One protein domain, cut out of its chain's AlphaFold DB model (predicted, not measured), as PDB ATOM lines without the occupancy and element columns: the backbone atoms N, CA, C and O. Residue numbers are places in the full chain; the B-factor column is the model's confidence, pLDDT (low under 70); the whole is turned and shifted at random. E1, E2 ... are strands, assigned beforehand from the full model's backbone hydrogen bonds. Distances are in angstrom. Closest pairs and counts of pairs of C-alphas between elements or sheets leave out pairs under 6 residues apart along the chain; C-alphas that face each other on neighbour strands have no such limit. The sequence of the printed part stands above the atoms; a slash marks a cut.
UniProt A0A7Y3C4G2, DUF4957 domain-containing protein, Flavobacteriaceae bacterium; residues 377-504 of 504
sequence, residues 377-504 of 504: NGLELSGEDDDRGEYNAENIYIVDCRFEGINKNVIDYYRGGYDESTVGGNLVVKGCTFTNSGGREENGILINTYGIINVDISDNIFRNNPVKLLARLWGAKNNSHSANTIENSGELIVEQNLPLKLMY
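Overview. This is residues 377 to 504 of the 504 residues of the protein "DUF4957 domain-containing protein" of Flavobacteriaceae bacterium (UniProt A0A7Y3C4G2). The chain is wound in stacked turns, a short solenoid with three sides: one wall is the sheet E2 E5 E7 E10, a second is the sheet E3 E6 E8 E11 at one end, and the third side holds E1, E4, residues 447 to 448, E9 and E12. Long loops at residues 382 to 392 and 414 to 425 lie toward the other end, where the last residues run out to Tyr 504. The printed part has 128 residues with twelve named strands, E1 to E12 in chain order, and no named helix; it is all strand by class, though 53 of the 128 residues are in named elements. The sheets are parallel. The whole is compact, with a radius of gyration of the C-alphas of 13.8 A, and elongated, spanning 42 by 27 by 23 A.

Arrangement. The sheet of E2, residues 393 to 399, E5, 426 to 430, E7, 454 to 458, and E10, 478 to 482, runs in that order, with E2 and E10 as edge strands. N 396 and O 426 are 2.8 A apart, N 427 and O 454 2.9 A, and N 455 and O 478 2.9 A, within hydrogen-bond range. Across breaks of two residues, E2 runs on into E3, residues 402 to 404, at 89 degrees; E5 into E6, 433 to 435, at 80 degrees; E7 into E8, 461 to 463, at 73 degrees; and E10 into E11, 485 to 487, at 70 degrees. These form the parallel sheet E3 E6 E8 E11, with N 403 and O 433 2.8 A apart, N 434 and O 461 2.8 A, and N 462 and O 485 2.8 A. E9, residues 469 to 474, and E12, 491 to 495, are parallel, with N 470 and O 491 2.8 A apart. Their sheet and E2 E5 E7 E10 form a sandwich, two sheets face to face, with strands at 37 degrees; the closest C-alphas of E9 and E10, Leu 473 and Asn 479, are 5.6 A apart. E1, residues 377 to 381, and E4, 411 to 413, are parallel, with N 381 and O 412 2.8 A apart. Residues 411 to 412 of E4 also pair, parallel, with residues 447 to 448.

Along the chain. E1 begins at C-alpha 377, (-12.904, 14.779, 117.037), and is 11.0 A long. E2 is 16.7 A, E5 and E7 13.0 A each, E9 13.9 A and E10 13.2 A. E3 and E6 are 6.5 A each, E4 6.0 A, E8 6.4 A and E11 6.6 A. E12, 12.5 A, ends at C-alpha 495, (2.697, 29.829, 130.568).

Size, cuts and confidence. The C-alphas farthest apart, those of Glu 487 and Tyr 504, are 42.7 A apart. The printed part has no cut. The links E1 to E2, E4 to E5 and E6 to E7 are long. Mean pLDDT of the printed part is 94.7; residues 503 to 504 are under 70.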
ATOM      1  N   ASN A 377     -14.149  14.026 116.992       98.69
ATOM      2  CA  ASN A 377     -12.904  14.779 117.037       98.69
ATOM      3  C   ASN A 377     -12.913  15.851 115.943       98.69
ATOM      4  O   ASN A 377     -13.510  15.673 114.874       98.69
ATOM      5  N   GLY A 378     -12.245  16.972 116.206       98.56
ATOM      6  CA  GLY A 378     -12.000  18.004 115.210       98.56
ATOM      7  C   GLY A 378     -10.799  17.671 114.322       98.56
ATOM      8  O   GLY A 378     -10.783  16.643 113.638       98.56
ATOM      9  N   LEU A 379      -9.824  18.582 114.286       98.81
ATOM     10  CA  LEU A 379      -8.579  18.419 113.541       98.81
ATOM     11  C   LEU A 379      -7.527  17.783 114.452       98.81
ATOM     12  O   LEU A 379      -7.087  18.403 115.414       98.81
ATOM     13  N   GLU A 380      -7.120  16.570 114.115       98.56
ATOM     14  CA  GLU A 380      -6.161  15.767 114.861       98.56
ATOM     15  C   GLU A 380      -4.817  15.759 114.124       98.56
ATOM     16  O   GLU A 380      -4.657  15.121 113.077       98.56
ATOM     17  N   LEU A 381      -3.873  16.523 114.665       98.38
ATOM     18  CA  LEU A 381      -2.551  16.856 114.122       98.38
ATOM     19  C   LEU A 381      -1.463  16.603 115.179       98.38
ATOM     20  O   LEU A 381      -0.512  17.376 115.321       98.38
ATOM     21  N   SER A 382      -1.646  15.525 115.937       96.75
ATOM     22  CA  SER A 382      -0.795  15.076 117.039       96.75
ATOM     23  C   SER A 382      -0.189  13.690 116.788       96.75
ATOM     24  O   SER A 382       0.155  12.966 117.718       96.75
ATOM     25  N   GLY A 383      -0.021  13.312 115.515       96.25
ATOM     26  CA  GLY A 383       0.583  12.035 115.123       96.25
ATOM     27  C   GLY A 383       2.067  11.903 115.488       96.25
ATOM     28  O   GLY A 383       2.568  10.781 115.561       96.25
ATOM     29  N   GLU A 384       2.754  13.025 115.734       95.50
ATOM     30  CA  GLU A 384       4.162  13.094 116.158       95.50
ATOM     31  C   GLU A 384       4.309  13.161 117.690       95.50
ATOM     32  O   GLU A 384       4.715  14.168 118.265       95.50
ATOM     33  N   ASP A 385       3.957  12.079 118.378       93.19
ATOM     34  CA  ASP A 385       3.819  12.018 119.842       93.19
ATOM     35  C   ASP A 385       5.074  11.545 120.609       93.19
ATOM     36  O   ASP A 385       5.004  11.231 121.800       93.19
ATOM     37  N   ASP A 386       6.241  11.481 119.960       93.56
ATOM     38  CA  ASP A 386       7.471  10.903 120.530       93.56
ATOM     39  C   ASP A 386       8.522  11.927 120.992       93.56
ATOM     40  O   ASP A 386       9.635  11.547 121.371       93.56
ATOM     41  N   ASP A 387       8.141  13.206 121.034       92.88
ATOM     42  CA  ASP A 387       8.947  14.330 121.516       92.88
ATOM     43  C   ASP A 387      10.231  14.593 120.715       92.88
ATOM     44  O   ASP A 387      11.277  14.909 121.289       92.88
ATOM     45  N   ARG A 388      10.157  14.463 119.384       90.94
ATOM     46  CA  ARG A 388      11.309  14.625 118.479       90.94
ATOM     47  C   ARG A 388      11.378  15.948 117.714       90.94
ATOM     48  O   ARG A 388      12.188  16.092 116.801       90.94
ATOM     49  N   GLY A 389      10.544  16.918 118.066       91.38
ATOM     50  CA  GLY A 389      10.441  18.188 117.347       91.38
ATOM     51  C   GLY A 389       9.659  18.104 116.038       91.38
ATOM     52  O   GLY A 389       9.476  19.134 115.394       91.38
ATOM     53  N   GLU A 390       9.198  16.911 115.659       94.06
ATOM     54  CA  GLU A 390       8.328  16.661 114.510       94.06
ATOM     55  C   GLU A 390       6.894  17.139 114.819       94.06
ATOM     56  O   GLU A 390       6.469  17.194 115.976       94.06
ATOM     57  N   TYR A 391       6.163  17.553 113.783       96.12
ATOM     58  CA  TYR A 391       4.776  18.027 113.851       96.12
ATOM     59  C   TYR A 391       4.107  17.852 112.478       96.12
ATOM     60  O   TYR A 391       4.807  17.692 111.486       96.12
ATOM     61  N   ASN A 392       2.769  17.866 112.382       97.69
ATOM     62  CA  ASN A 392       2.070  17.409 111.163       97.69
ATOM     63  C   ASN A 392       1.689  18.485 110.126       97.69
ATOM     64  O   ASN A 392       1.174  18.145 109.059       97.69
ATOM     65  N   ALA A 393       1.895  19.775 110.396       97.88
ATOM     66  CA  ALA A 393       1.565  20.840 109.442       97.88
ATOM     67  C   ALA A 393       2.370  22.115 109.695       97.88
ATOM     68  O   ALA A 393       2.630  22.425 110.847       97.88
ATOM     69  N   GLU A 394       2.704  22.895 108.669       97.56
ATOM     70  CA  GLU A 394       3.406  24.173 108.832       97.56
ATOM     71  C   GLU A 394       2.450  25.327 109.140       97.56
ATOM     72  O   GLU A 394       2.713  26.109 110.054       97.56
ATOM     73  N   ASN A 395       1.340  25.435 108.403       97.75
ATOM     74  CA  ASN A 395       0.403  26.547 108.539       97.75
ATOM     75  C   ASN A 395      -1.055  26.091 108.659       97.75
ATOM     76  O   ASN A 395      -1.616  25.521 107.725       97.75
ATOM     77  N   ILE A 396      -1.714  26.430 109.763       98.75
ATOM     78  CA  ILE A 396      -3.124  26.129 110.002       98.75
ATOM     79  C   ILE A 396      -3.899  27.433 110.171       98.75
ATOM     80  O   ILE A 396      -3.616  28.227 111.066       98.75
ATOM     81  N   TYR A 397      -4.914  27.634 109.334       98.81
ATOM     82  CA  TYR A 397      -5.794  28.800 109.392       98.81
ATOM     83  C   TYR A 397      -7.244  28.357 109.537       98.81
ATOM     84  O   TYR A 397      -7.805  27.772 108.612       98.81
ATOM     85  N   ILE A 398      -7.859  28.673 110.671       98.88
ATOM     86  CA  ILE A 398      -9.266  28.406 110.965       98.88
ATOM     87  C   ILE A 398      -9.949  29.757 111.171       98.88
ATOM     88  O   ILE A 398      -9.736  30.424 112.182       98.88
ATOM     89  N   VAL A 399     -10.709  30.201 110.171       98.94
ATOM     90  CA  VAL A 399     -11.204  31.581 110.090       98.94
ATOM     91  C   VAL A 399     -12.704  31.604 109.831       98.94
ATOM     92  O   VAL A 399     -13.188  30.965 108.899       98.94
ATOM     93  N   ASP A 400     -13.449  32.363 110.630       98.88
ATOM     94  CA  ASP A 400     -14.905  32.520 110.499       98.88
ATOM     95  C   ASP A 400     -15.665  31.171 110.537       98.88
ATOM     96  O   ASP A 400     -16.700  30.986 109.894       98.88
ATOM     97  N   CYS A 401     -15.132  30.185 111.263       98.94
ATOM     98  CA  CYS A 401     -15.700  28.841 111.375       98.94
ATOM     99  C   CYS A 401     -16.621  28.691 112.592       98.94
ATOM    100  O   CYS A 401     -16.493  29.386 113.599       98.94
ATOM    101  N   ARG A 402     -17.537  27.716 112.534       98.94
ATOM    102  CA  ARG A 402     -18.391  27.348 113.674       98.94
ATOM    103  C   ARG A 402     -18.237  25.873 114.011       98.94
ATOM    104  O   ARG A 402     -18.580  25.037 113.185       98.94
ATOM    105  N   PHE A 403     -17.802  25.578 115.230       98.88
ATOM    106  CA  PHE A 403     -17.705  24.233 115.792       98.88
ATOM    107  C   PHE A 403     -18.814  24.017 116.821       98.88
ATOM    108  O   PHE A 403     -18.930  24.780 117.785       98.88
ATOM    109  N   GLU A 404     -19.625  22.982 116.630       98.81
ATOM    110  CA  GLU A 404     -20.792  22.709 117.470       98.81
ATOM    111  C   GLU A 404     -20.880  21.229 117.849       98.81
ATOM    112  O   GLU A 404     -21.014  20.364 116.986       98.81
ATOM    113  N   GLY A 405     -20.836  20.926 119.147       98.50
ATOM    114  CA  GLY A 405     -21.012  19.549 119.614       98.50
ATOM    115  C   GLY A 405     -19.873  18.619 119.200       98.50
ATOM    116  O   GLY A 405     -20.133  17.490 118.788       98.50
ATOM    117  N   ILE A 406     -18.624  19.092 119.262       98.75
ATOM    118  CA  ILE A 406     -17.449  18.237 119.050       98.75
ATOM    119  C   ILE A 406     -17.145  17.511 120.358       98.75
ATOM    120  O   ILE A 406     -16.973  18.164 121.386       98.75
ATOM    121  N   ASN A 407     -17.109  16.176 120.364       98.50
ATOM    122  CA  ASN A 407     -17.012  15.433 121.629       98.50
ATOM    123  C   ASN A 407     -15.674  15.671 122.357       98.50
ATOM    124  O   ASN A 407     -15.681  15.842 123.577       98.50
ATOM    125  N   LYS A 408     -14.560  15.671 121.621       98.31
ATOM    126  CA  LYS A 408     -13.171  15.764 122.109       98.31
ATOM    127  C   LYS A 408     -12.501  17.092 121.710       98.31
ATOM    128  O   LYS A 408     -13.210  18.084 121.509       98.31
ATOM    129  N   ASN A 409     -11.166  17.143 121.620       95.81
ATOM    130  CA  ASN A 409     -10.427  18.284 121.073       95.81
ATOM    131  C   ASN A 409     -11.030  18.769 119.736       95.81
ATOM    132  O   ASN A 409     -11.358  17.990 118.836       95.81
ATOM    133  N   VAL A 410     -11.149  20.091 119.593       98.00
ATOM    134  CA  VAL A 410     -11.509  20.733 118.320       98.00
ATOM    135  C   VAL A 410     -10.282  20.862 117.421       98.00
ATOM    136  O   VAL A 410     -10.378  20.702 116.205       98.00
ATOM    137  N   ILE A 411      -9.130  21.136 118.024       98.75
ATOM    138  CA  ILE A 411      -7.825  21.111 117.372       98.75
ATOM    139  C   ILE A 411      -6.875  20.450 118.365       98.75
ATOM    140  O   ILE A 411      -6.734  20.948 119.482       98.75
ATOM    141  N   ASP A 412      -6.248  19.351 117.967       98.44
ATOM    142  CA  ASP A 412      -5.120  18.762 118.680       98.44
ATOM    143  C   ASP A 412      -3.863  18.912 117.826       98.44
ATOM    144  O   ASP A 412      -3.662  18.163 116.875       98.44
ATOM    145  N   TYR A 413      -3.067  19.946 118.099       97.94
ATOM    146  CA  TYR A 413      -1.884  20.288 117.319       97.94
ATOM    147  C   TYR A 413      -0.643  20.261 118.202       97.94
ATOM    148  O   TYR A 413      -0.454  21.103 119.087       97.94
ATOM    149  N   TYR A 414       0.192  19.256 117.957       96.44
ATOM    150  CA  TYR A 414       1.283  18.890 118.842       96.44
ATOM    151  C   TYR A 414       2.640  19.026 118.157       96.44
ATOM    152  O   TYR A 414       2.820  18.621 117.008       96.44
ATOM    153  N   ARG A 415       3.602  19.559 118.908       94.88
ATOM    154  CA  ARG A 415       5.031  19.526 118.608       94.88
ATOM    155  C   ARG A 415       5.792  19.269 119.908       94.88
ATOM    156  O   ARG A 415       6.008  20.177 120.707       94.88
ATOM    157  N   GLY A 416       6.172  18.023 120.149       91.62
ATOM    158  CA  GLY A 416       6.904  17.638 121.357       91.62
ATOM    159  C   GLY A 416       8.414  17.835 121.227       91.62
ATOM    160  O   GLY A 416       8.944  17.948 120.128       91.62
ATOM    161  N   GLY A 417       9.127  17.793 122.351       88.38
ATOM    162  CA  GLY A 417      10.594  17.806 122.370       88.38
ATOM    163  C   GLY A 417      11.256  19.186 122.366       88.38
ATOM    164  O   GLY A 417      10.665  20.197 121.991       88.38
ATOM    165  N   TYR A 418      12.517  19.229 122.799       82.75
ATOM    166  CA  TYR A 418      13.378  20.414 122.720       82.75
ATOM    167  C   TYR A 418      14.181  20.413 121.408       82.75
ATOM    168  O   TYR A 418      15.391  20.178 121.405       82.75
ATOM    169  N   ASP A 419      13.498  20.648 120.284       81.75
ATOM    170  CA  ASP A 419      14.131  20.950 118.995       81.75
ATOM    171  C   ASP A 419      14.001  22.441 118.665       81.75
ATOM    172  O   ASP A 419      12.897  22.988 118.617       81.75
ATOM    173  N   GLU A 420      15.130  23.090 118.388       76.50
ATOM    174  CA  GLU A 420      15.200  24.503 117.986       76.50
ATOM    175  C   GLU A 420      15.551  24.671 116.496       76.50
ATOM    176  O   GLU A 420      15.855  25.778 116.042       76.50
ATOM    177  N   SER A 421      15.544  23.576 115.731       79.75
ATOM    178  CA  SER A 421      15.941  23.565 114.320       79.75
ATOM    179  C   SER A 421      14.832  24.089 113.408       79.75
ATOM    180  O   SER A 421      15.110  24.632 112.334       79.75
ATOM    181  N   THR A 422      13.576  23.978 113.846       75.75
ATOM    182  CA  THR A 422      12.404  24.492 113.134       75.75
ATOM    183  C   THR A 422      11.780  25.687 113.864       75.75
ATOM    184  O   THR A 422      11.559  25.679 115.078       75.75
ATOM    185  N   VAL A 423      11.465  26.738 113.104       74.88
ATOM    186  CA  VAL A 423      10.686  27.908 113.571       74.88
ATOM    187  C   VAL A 423       9.200  27.785 113.230       74.88
ATOM    188  O   VAL A 423       8.432  28.714 113.467       74.88
ATOM    189  N   GLY A 424       8.839  26.653 112.629       74.81
ATOM    190  CA  GLY A 424       7.524  26.384 112.097       74.81
ATOM    191  C   GLY A 424       6.553  25.845 113.129       74.81
ATOM    192  O   GLY A 424       6.880  25.614 114.300       74.81
ATOM    193  N   GLY A 425       5.328  25.683 112.660       90.19
ATOM    194  CA  GLY A 425       4.167  25.465 113.496       90.19
ATOM    195  C   GLY A 425       3.424  26.775 113.721       90.19
ATOM    196  O   GLY A 425       3.715  27.513 114.666       90.19
ATOM    197  N   ASN A 426       2.485  27.063 112.819       96.88
ATOM    198  CA  ASN A 426       1.716  28.299 112.796       96.88
ATOM    199  C   ASN A 426       0.226  27.978 112.877       96.88
ATOM    200  O   ASN A 426      -0.307  27.284 112.012       96.88
ATOM    201  N   LEU A 427      -0.452  28.506 113.892       98.62
ATOM    202  CA  LEU A 427      -1.889  28.351 114.075       98.62
ATOM    203  C   LEU A 427      -2.560  29.717 114.207       98.62
ATOM    204  O   LEU A 427      -2.261  30.480 115.122       98.62
ATOM    205  N   VAL A 428      -3.528  29.984 113.335       98.81
ATOM    206  CA  VAL A 428      -4.436  31.129 113.445       98.81
ATOM    207  C   VAL A 428      -5.858  30.614 113.604       98.81
ATOM    208  O   VAL A 428      -6.380  29.933 112.719       98.81
ATOM    209  N   VAL A 429      -6.496  30.967 114.717       98.88
ATOM    210  CA  VAL A 429      -7.906  30.698 115.008       98.88
ATOM    211  C   VAL A 429      -8.605  32.031 115.232       98.88
ATOM    212  O   VAL A 429      -8.433  32.659 116.279       98.88
ATOM    213  N   LYS A 430      -9.376  32.471 114.235       98.88
ATOM    214  CA  LYS A 430      -9.917  33.832 114.207       98.88
ATOM    215  C   LYS A 430     -11.391  33.898 113.848       98.88
ATOM    216  O   LYS A 430     -11.827  33.243 112.902       98.88
ATOM    217  N   GLY A 431     -12.158  34.718 114.566       98.81
ATOM    218  CA  GLY A 431     -13.568  34.967 114.231       98.81
ATOM    219  C   GLY A 431     -14.461  33.730 114.373       98.81
ATOM    220  O   GLY A 431     -15.541  33.668 113.786       98.81
ATOM    221  N   CYS A 432     -14.007  32.702 115.095       98.94
ATOM    222  CA  CYS A 432     -14.689  31.419 115.176       98.94
ATOM    223  C   CYS A 432     -15.651  31.349 116.366       98.94
ATOM    224  O   CYS A 432     -15.488  32.028 117.378       98.94
ATOM    225  N   THR A 433     -16.655  30.477 116.273       98.94
ATOM    226  CA  THR A 433     -17.555  30.150 117.391       98.94
ATOM    227  C   THR A 433     -17.430  28.679 117.769       98.94
ATOM    228  O   THR A 433     -17.594  27.811 116.917       98.94
ATOM    229  N   PHE A 434     -17.217  28.396 119.052       98.88
ATOM    230  CA  PHE A 434     -17.109  27.051 119.619       98.88
ATOM    231  C   PHE A 434     -18.206  26.859 120.659       98.88
ATOM    232  O   PHE A 434     -18.236  27.573 121.666       98.88
ATOM    233  N   THR A 435     -19.134  25.934 120.411       98.88
ATOM    234  CA  THR A 435     -20.287  25.707 121.291       98.88
ATOM    235  C   THR A 435     -20.451  24.238 121.659       98.88
ATOM    236  O   THR A 435     -20.444  23.382 120.778       98.88
ATOM    237  N   ASN A 436     -20.671  23.952 122.948       98.69
ATOM    238  CA  ASN A 436     -20.959  22.604 123.461       98.69
ATOM    239  C   ASN A 436     -19.895  21.549 123.089       98.69
ATOM    240  O   ASN A 436     -20.247  20.404 122.814       98.69
ATOM    241  N   SER A 437     -18.613  21.922 123.065       98.69
ATOM    242  CA  SER A 437     -17.524  21.053 122.596       98.69
ATOM    243  C   SER A 437     -16.517  20.684 123.696       98.69
ATOM    244  O   SER A 437     -16.357  21.412 124.676       98.69
ATOM    245  N   GLY A 438     -15.825  19.554 123.525       98.19
ATOM    246  CA  GLY A 438     -14.713  19.087 124.362       98.19
ATOM    247  C   GLY A 438     -15.089  18.274 125.604       98.19
ATOM    248  O   GLY A 438     -14.215  17.873 126.362       98.19
ATOM    249  N   GLY A 439     -16.374  17.988 125.832       97.44
ATOM    250  CA  GLY A 439     -16.838  17.347 127.075       97.44
ATOM    251  C   GLY A 439     -16.412  15.903 127.314       97.44
ATOM    252  O   GLY A 439     -16.676  15.370 128.390       97.44
ATOM    253  N   ARG A 440     -15.793  15.256 126.326       97.81
ATOM    254  CA  ARG A 440     -15.222  13.907 126.431       97.81
ATOM    255  C   ARG A 440     -13.706  13.892 126.256       97.81
ATOM    256  O   ARG A 440     -13.147  12.808 126.139       97.81
ATOM    257  N   GLU A 441     -13.069  15.058 126.208       96.69
ATOM    258  CA  GLU A 441     -11.625  15.158 126.034       96.69
ATOM    259  C   GLU A 441     -10.887  14.799 127.329       96.69
ATOM    260  O   GLU A 441     -11.101  15.424 128.371       96.69
ATOM    261  N   GLU A 442     -10.006  13.800 127.272       96.25
ATOM    262  CA  GLU A 442      -9.308  13.269 128.442       96.25
ATOM    263  C   GLU A 442      -8.331  14.281 129.052       96.25
ATOM    264  O   GLU A 442      -8.211  14.361 130.278       96.25
ATOM    265  N   ASN A 443      -7.650  15.078 128.219       94.12
ATOM    266  CA  ASN A 443      -6.737  16.119 128.702       94.12
ATOM    267  C   ASN A 443      -7.472  17.394 129.174       94.12
ATOM    268  O   ASN A 443      -6.878  18.245 129.844       94.12
ATOM    269  N   GLY A 444      -8.771  17.509 128.877       97.06
ATOM    270  CA  GLY A 444      -9.620  18.636 129.253       97.06
ATOM    271  C   GLY A 444      -9.251  19.963 128.580       97.06
ATOM    272  O   GLY A 444      -9.547  21.013 129.156       97.06
ATOM    273  N   ILE A 445      -8.597  19.933 127.416       98.12
ATOM    274  CA  ILE A 445      -8.200  21.101 126.616       98.12
ATOM    275  C   ILE A 445      -9.077  21.152 125.355       98.12
ATOM    276  O   ILE A 445      -9.358  20.121 124.767       98.12
ATOM    277  N   LEU A 446      -9.547  22.316 124.902       98.62
ATOM    278  CA  LEU A 446     -10.347  22.387 123.665       98.62
ATOM    279  C   LEU A 446      -9.477  22.493 122.404       98.62
ATOM    280  O   LEU A 446      -9.724  21.798 121.417       98.62
ATOM    281  N   ILE A 447      -8.486  23.380 122.452       98.69
ATOM    282  CA  ILE A 447      -7.512  23.675 121.401       98.69
ATOM    283  C   ILE A 447      -6.134  23.393 122.009       98.69
ATOM    284  O   ILE A 447      -5.593  24.213 122.755       98.69
ATOM    285  N   ASN A 448      -5.591  22.204 121.751       97.88
ATOM    286  CA  ASN A 448      -4.253  21.840 122.199       97.88
ATOM    287  C   ASN A 448      -3.217  22.373 121.203       97.88
ATOM    288  O   ASN A 448      -3.305  22.119 120.005       97.88
ATOM    289  N   THR A 449      -2.254  23.138 121.716       97.00
ATOM    290  CA  THR A 449      -1.209  23.828 120.941       97.00
ATOM    291  C   THR A 449       0.175  23.558 121.524       97.00
ATOM    292  O   THR A 449       1.041  24.435 121.544       97.00
ATOM    293  N   TYR A 450       0.375  22.375 122.109       95.25
ATOM    294  CA  TYR A 450       1.592  22.080 122.853       95.25
ATOM    295  C   TYR A 450       2.836  22.155 121.961       95.25
ATOM    296  O   TYR A 450       2.932  21.441 120.968       95.25
ATOM    297  N   GLY A 451       3.778  23.028 122.333       93.56
ATOM    298  CA  GLY A 451       5.042  23.243 121.621       93.56
ATOM    299  C   GLY A 451       4.937  23.975 120.277       93.56
ATOM    300  O   GLY A 451       5.951  24.150 119.603       93.56
ATOM    301  N   ILE A 452       3.750  24.459 119.900       96.06
ATOM    302  CA  ILE A 452       3.554  25.257 118.684       96.06
ATOM    303  C   ILE A 452       4.137  26.666 118.875       96.06
ATOM    304  O   ILE A 452       3.878  27.343 119.873       96.06
ATOM    305  N   ILE A 453       4.950  27.115 117.917       93.62
ATOM    306  CA  ILE A 453       5.774  28.324 118.061       93.62
ATOM    307  C   ILE A 453       4.979  29.604 117.810       93.62
ATOM    308  O   ILE A 453       5.187  30.592 118.521       93.62
ATOM    309  N   ASN A 454       4.069  29.592 116.836       95.44
ATOM    310  CA  ASN A 454       3.267  30.752 116.467       95.44
ATOM    311  C   ASN A 454       1.779  30.422 116.622       95.44
ATOM    312  O   ASN A 454       1.257  29.552 115.925       95.44
ATOM    313  N   VAL A 455       1.094  31.111 117.535       98.31
ATOM    314  CA  VAL A 455      -0.333  30.898 117.815       98.31
ATOM    315  C   VAL A 455      -1.039  32.245 117.960       98.31
ATOM    316  O   VAL A 455      -0.642  33.068 118.782       98.31
ATOM    317  N   ASP A 456      -2.113  32.453 117.206       98.56
ATOM    318  CA  ASP A 456      -3.052  33.568 117.368       98.56
ATOM    319  C   ASP A 456      -4.466  33.012 117.562       98.56
ATOM    320  O   ASP A 456      -5.031  32.386 116.663       98.56
ATOM    321  N   ILE A 457      -5.032  33.231 118.751       98.81
ATOM    322  CA  ILE A 457      -6.430  32.923 119.068       98.81
ATOM    323  C   ILE A 457      -7.156  34.244 119.331       98.81
ATOM    324  O   ILE A 457      -7.157  34.744 120.463       98.81
ATOM    325  N   SER A 458      -7.783  34.817 118.302       98.81
ATOM    326  CA  SER A 458      -8.396  36.149 118.375       98.81
ATOM    327  C   SER A 458      -9.839  36.231 117.880       98.81
ATOM    328  O   SER A 458     -10.272  35.479 117.013       98.81
ATOM    329  N   ASP A 459     -10.607  37.167 118.438       98.81
ATOM    330  CA  ASP A 459     -11.973  37.481 117.992       98.81
ATOM    331  C   ASP A 459     -12.948  36.278 118.027       98.81
ATOM    332  O   ASP A 459     -13.891  36.206 117.239       98.81
ATOM    333  N   ASN A 460     -12.731  35.302 118.918       98.94
ATOM    334  CA  ASN A 460     -13.546  34.084 118.984       98.94
ATOM    335  C   ASN A 460     -14.645  34.150 120.054       98.94
ATOM    336  O   ASN A 460     -14.543  34.875 121.044       98.94
ATOM    337  N   ILE A 461     -15.674  33.312 119.903       98.94
ATOM    338  CA  ILE A 461     -16.734  33.098 120.897       98.94
ATOM    339  C   ILE A 461     -16.682  31.650 121.387       98.94
ATOM    340  O   ILE A 461     -16.919  30.715 120.623       98.94
ATOM    341  N   PHE A 462     -16.445  31.458 122.681       98.88
ATOM    342  CA  PHE A 462     -16.490  30.163 123.355       98.88
ATOM    343  C   PHE A 462     -17.706  30.115 124.274       98.88
ATOM    344  O   PHE A 462     -17.784  30.884 125.230       98.88
ATOM    345  N   ARG A 463     -18.657  29.217 124.004       98.81
ATOM    346  CA  ARG A 463     -19.902  29.105 124.768       98.81
ATOM    347  C   ARG A 463     -20.177  27.671 125.207       98.81
ATOM    348  O   ARG A 463     -20.305  26.783 124.371       98.81
ATOM    349  N   ASN A 464     -20.384  27.459 126.504       98.75
ATOM    350  CA  ASN A 464     -20.802  26.166 127.057       98.75
ATOM    351  C   ASN A 464     -19.856  25.007 126.696       98.75
ATOM    352  O   ASN A 464     -20.327  23.912 126.409       98.75
ATOM    353  N   ASN A 465     -18.540  25.229 126.652       98.69
ATOM    354  CA  ASN A 465     -17.574  24.166 126.363       98.69
ATOM    355  C   ASN A 465     -17.103  23.536 127.686       98.69
ATOM    356  O   ASN A 465     -16.353  24.191 128.414       98.69
ATOM    357  N   PRO A 466     -17.534  22.308 128.036       97.62
ATOM    358  CA  PRO A 466     -17.209  21.658 129.310       97.62
ATOM    359  C   PRO A 466     -15.771  21.108 129.339       97.62
ATOM    360  O   PRO A 466     -15.547  19.908 129.460       97.62
ATOM    361  N   VAL A 467     -14.797  22.007 129.237       98.12
ATOM    362  CA  VAL A 467     -13.355  21.740 129.298       98.12
ATOM    363  C   VAL A 467     -12.731  22.501 130.462       98.12
ATOM    364  O   VAL A 467     -13.264  23.515 130.913       98.12
ATOM    365  N   LYS A 468     -11.570  22.043 130.935       97.94
ATOM    366  CA  LYS A 468     -10.786  22.784 131.928       97.94
ATOM    367  C   LYS A 468     -10.109  23.996 131.286       97.94
ATOM    368  O   LYS A 468     -10.142  25.087 131.846       97.94
ATOM    369  N   LEU A 469      -9.505  23.802 130.116       98.38
ATOM    370  CA  LEU A 469      -8.781  24.835 129.381       98.38
ATOM    371  C   LEU A 469      -9.335  24.961 127.965       98.38
ATOM    372  O   LEU A 469      -9.610  23.970 127.297       98.38
ATOM    373  N   LEU A 470      -9.457  26.191 127.483       98.62
ATOM    374  CA  LEU A 470      -9.665  26.455 126.063       98.62
ATOM    375  C   LEU A 470      -8.365  26.240 125.291       98.62
ATOM    376  O   LEU A 470      -8.378  25.536 124.290       98.62
ATOM    377  N   ALA A 471      -7.259  26.795 125.787       98.25
ATOM    378  CA  ALA A 471      -5.910  26.578 125.270       98.25
ATOM    379  C   ALA A 471      -4.868  26.965 126.331       98.25
ATOM    380  O   ALA A 471      -5.140  27.774 127.226       98.25
ATOM    381  N   ARG A 472      -3.658  26.420 126.190       97.31
ATOM    382  CA  ARG A 472      -2.463  26.835 126.932       97.31
ATOM    383  C   ARG A 472      -1.439  27.380 125.945       97.31
ATOM    384  O   ARG A 472      -0.945  26.635 125.106       97.31
ATOM    385  N   LEU A 473      -1.108  28.656 126.085       97.25
ATOM    386  CA  LEU A 473      -0.186  29.371 125.211       97.25
ATOM    387  C   LEU A 473       1.225  29.438 125.792       97.25
ATOM    388  O   LEU A 473       1.400  29.589 127.002       97.25
ATOM    389  N   TRP A 474       2.226  29.378 124.916       94.81
ATOM    390  CA  TRP A 474       3.639  29.454 125.284       94.81
ATOM    391  C   TRP A 474       4.164  30.896 125.222       94.81
ATOM    392  O   TRP A 474       4.537  31.389 124.162       94.81
ATOM    393  N   GLY A 475       4.228  31.572 126.373       92.50
ATOM    394  CA  GLY A 475       4.554  33.001 126.481       92.50
ATOM    395  C   GLY A 475       5.977  33.397 126.062       92.50
ATOM    396  O   GLY A 475       6.188  34.521 125.621       92.50
ATOM    397  N   ALA A 476       6.960  32.494 126.146       88.25
ATOM    398  CA  ALA A 476       8.304  32.729 125.600       88.25
ATOM    399  C   ALA A 476       8.373  32.590 124.068       88.25
ATOM    400  O   ALA A 476       9.427  32.831 123.478       88.25
ATOM    401  N   LYS A 477       7.282  32.171 123.420       90.94
ATOM    402  CA  LYS A 477       7.148  32.081 121.964       90.94
ATOM    403  C   LYS A 477       6.050  33.026 121.482       90.94
ATOM    404  O   LYS A 477       5.431  33.742 122.264       90.94
ATOM    405  N   ASN A 478       5.827  33.061 120.173       92.25
ATOM    406  CA  ASN A 478       4.889  33.980 119.534       92.25
ATOM    407  C   ASN A 478       3.444  33.463 119.649       92.25
ATOM    408  O   ASN A 478       2.763  33.211 118.659       92.25
ATOM    409  N   ASN A 479       3.005  33.203 120.875       96.81
ATOM    410  CA  ASN A 479       1.663  32.739 121.180       96.81
ATOM    411  C   ASN A 479       0.882  33.877 121.843       96.81
ATOM    412  O   ASN A 479       1.313  34.435 122.850       96.81
ATOM    413  N   SER A 480      -0.290  34.201 121.307       97.00
ATOM    414  CA  SER A 480      -1.128  35.289 121.802       97.00
ATOM    415  C   SER A 480      -2.616  34.957 121.709       97.00
ATOM    416  O   SER A 480      -3.049  34.107 120.927       97.00
ATOM    417  N   HIS A 481      -3.411  35.638 122.533       98.31
ATOM    418  CA  HIS A 481      -4.863  35.646 122.409       98.31
ATOM    419  C   HIS A 481      -5.411  37.052 122.660       98.31
ATOM    420  O   HIS A 481      -4.897  37.784 123.507       98.31
ATOM    421  N   SER A 482      -6.478  37.442 121.962       98.44
ATOM    422  CA  SER A 482      -7.097  38.763 122.139       98.44
ATOM    423  C   SER A 482      -8.577  38.770 121.749       98.44
ATOM    424  O   SER A 482      -9.026  37.929 120.982       98.44
ATOM    425  N   ALA A 483      -9.363  39.690 122.317       98.44
ATOM    426  CA  ALA A 483     -10.764  39.927 121.932       98.44
ATOM    427  C   ALA A 483     -11.696  38.685 121.913       98.44
ATOM    428  O   ALA A 483     -12.715  38.674 121.228       98.44
ATOM    429  N   ASN A 484     -11.389  37.646 122.696       98.69
ATOM    430  CA  ASN A 484     -12.242  36.462 122.808       98.69
ATOM    431  C   ASN A 484     -13.374  36.687 123.823       98.69
ATOM    432  O   ASN A 484     -13.147  37.205 124.917       98.69
ATOM    433  N   THR A 485     -14.582  36.230 123.493       98.81
ATOM    434  CA  THR A 485     -15.726  36.162 124.414       98.81
ATOM    435  C   THR A 485     -15.839  34.748 124.970       98.81
ATOM    436  O   THR A 485     -16.006  33.797 124.208       98.81
ATOM    437  N   ILE A 486     -15.749  34.601 126.291       98.75
ATOM    438  CA  ILE A 486     -15.783  33.303 126.975       98.75
ATOM    439  C   ILE A 486     -16.997  33.261 127.905       98.75
ATOM    440  O   ILE A 486     -17.106  34.047 128.842       98.75
ATOM    441  N   GLU A 487     -17.902  32.320 127.652       98.62
ATOM    442  CA  GLU A 487     -19.131  32.099 128.412       98.62
ATOM    443  C   GLU A 487     -19.226  30.621 128.811       98.62
ATOM    444  O   GLU A 487     -19.245  29.740 127.946       98.62
ATOM    445  N   ASN A 488     -19.304  30.332 130.116       98.19
ATOM    446  CA  ASN A 488     -19.477  28.969 130.646       98.19
ATOM    447  C   ASN A 488     -18.543  27.936 129.973       98.19
ATOM    448  O   ASN A 488     -18.981  26.909 129.460       98.19
ATOM    449  N   SER A 489     -17.261  28.273 129.873       98.62
ATOM    450  CA  SER A 489     -16.238  27.452 129.223       98.62
ATOM    451  C   SER A 489     -14.955  27.468 130.062       98.62
ATOM    452  O   SER A 489     -14.885  28.201 131.049       98.62
ATOM    453  N   GLY A 490     -13.958  26.668 129.678       97.44
ATOM    454  CA  GLY A 490     -12.635  26.679 130.311       97.44
ATOM    455  C   GLY A 490     -11.855  27.985 130.117       97.44
ATOM    456  O   GLY A 490     -12.343  28.956 129.536       97.44
ATOM    457  N   GLU A 491     -10.609  27.996 130.583       98.00
ATOM    458  CA  GLU A 491      -9.754  29.193 130.585       98.00
ATOM    459  C   GLU A 491      -8.727  29.197 129.441       98.00
ATOM    460  O   GLU A 491      -8.230  28.147 129.027       98.00
ATOM    461  N   LEU A 492      -8.377  30.389 128.947       97.88
ATOM    462  CA  LEU A 492      -7.158  30.615 128.164       97.88
ATOM    463  C   LEU A 492      -6.047  31.025 129.131       97.88
ATOM    464  O   LEU A 492      -6.204  32.012 129.849       97.88
ATOM    465  N   ILE A 493      -4.940  30.283 129.146       97.38
ATOM    466  CA  ILE A 493      -3.791  30.584 130.010       97.38
ATOM    467  C   ILE A 493      -2.525  30.794 129.186       97.38
ATOM    468  O   ILE A 493      -2.365  30.211 128.113       97.38
ATOM    469  N   VAL A 494      -1.603  31.595 129.721       97.12
ATOM    470  CA  VAL A 494      -0.264  31.795 129.162       97.12
ATOM    471  C   VAL A 494       0.757  31.300 130.180       97.12
ATOM    472  O   VAL A 494       0.824  31.806 131.300       97.12
ATOM    473  N   GLU A 495       1.560  30.316 129.790       94.31
ATOM    474  CA  GLU A 495       2.697  29.829 130.568       94.31
ATOM    475  C   GLU A 495       3.981  30.326 129.912       94.31
ATOM    476  O   GLU A 495       4.206  30.081 128.727       94.31
ATOM    477  N   GLN A 496       4.837  31.023 130.666       90.88
ATOM    478  CA  GLN A 496       6.053  31.602 130.090       90.88
ATOM    479  C   GLN A 496       6.931  30.525 129.442       90.88
ATOM    480  O   GLN A 496       7.389  30.707 128.322       90.88
ATOM    481  N   ASN A 497       7.119  29.387 130.106       86.69
ATOM    482  CA  ASN A 497       7.910  28.273 129.596       86.69
ATOM    483  C   ASN A 497       7.120  26.972 129.723       86.69
ATOM    484  O   ASN A 497       6.571  26.695 130.788       86.69
ATOM    485  N   LEU A 498       7.105  26.172 128.655       85.31
ATOM    486  CA  LEU A 498       6.538  24.826 128.670       85.31
ATOM    487  C   LEU A 498       7.603  23.794 129.081       85.31
ATOM    488  O   LEU A 498       8.770  23.936 128.704       85.31
ATOM    489  N   PRO A 499       7.233  22.738 129.827       81.81
ATOM    490  CA  PRO A 499       8.154  21.662 130.176       81.81
ATOM    491  C   PRO A 499       8.435  20.767 128.959       81.81
ATOM    492  O   PRO A 499       7.658  19.878 128.627       81.81
ATOM    493  N   LEU A 500       9.562  20.971 128.286       81.94
ATOM    494  CA  LEU A 500       9.940  20.160 127.127       81.94
ATOM    495  C   LEU A 500      10.821  18.978 127.524       81.94
ATOM    496  O   LEU A 500      11.655  19.068 128.428       81.94
ATOM    497  N   LYS A 501      10.650  17.863 126.818       82.12
ATOM    498  CA  LYS A 501      11.526  16.701 126.945       82.12
ATOM    499  C   LYS A 501      12.752  16.894 126.056       82.12
ATOM    500  O   LYS A 501      12.630  17.277 124.897       82.12
ATOM    501  N   LEU A 502      13.939  16.644 126.597       71.31
ATOM    502  CA  LEU A 502      15.166  16.681 125.803       71.31
ATOM    503  C   LEU A 502      15.185  15.516 124.812       71.31
ATOM    504  O   LEU A 502      14.727  14.418 125.124       71.31
ATOM    505  N   MET A 503      15.744  15.767 123.630       64.56
ATOM    506  CA  MET A 503      15.763  14.818 122.511       64.56
ATOM    507  C   MET A 503      16.804  13.692 122.662       64.56
ATOM    508  O   MET A 503      16.951  12.880 121.746       64.56
ATOM    509  N   TYR A 504      17.545  13.642 123.776       59.97
ATOM    510  CA  TYR A 504      18.740  12.805 123.940       59.97
ATOM    511  C   TYR A 504      18.780  12.071 125.276       59.97
ATOM    512  O   TYR A 504      18.482  12.715 126.312       59.97
TER     513      TYR A 504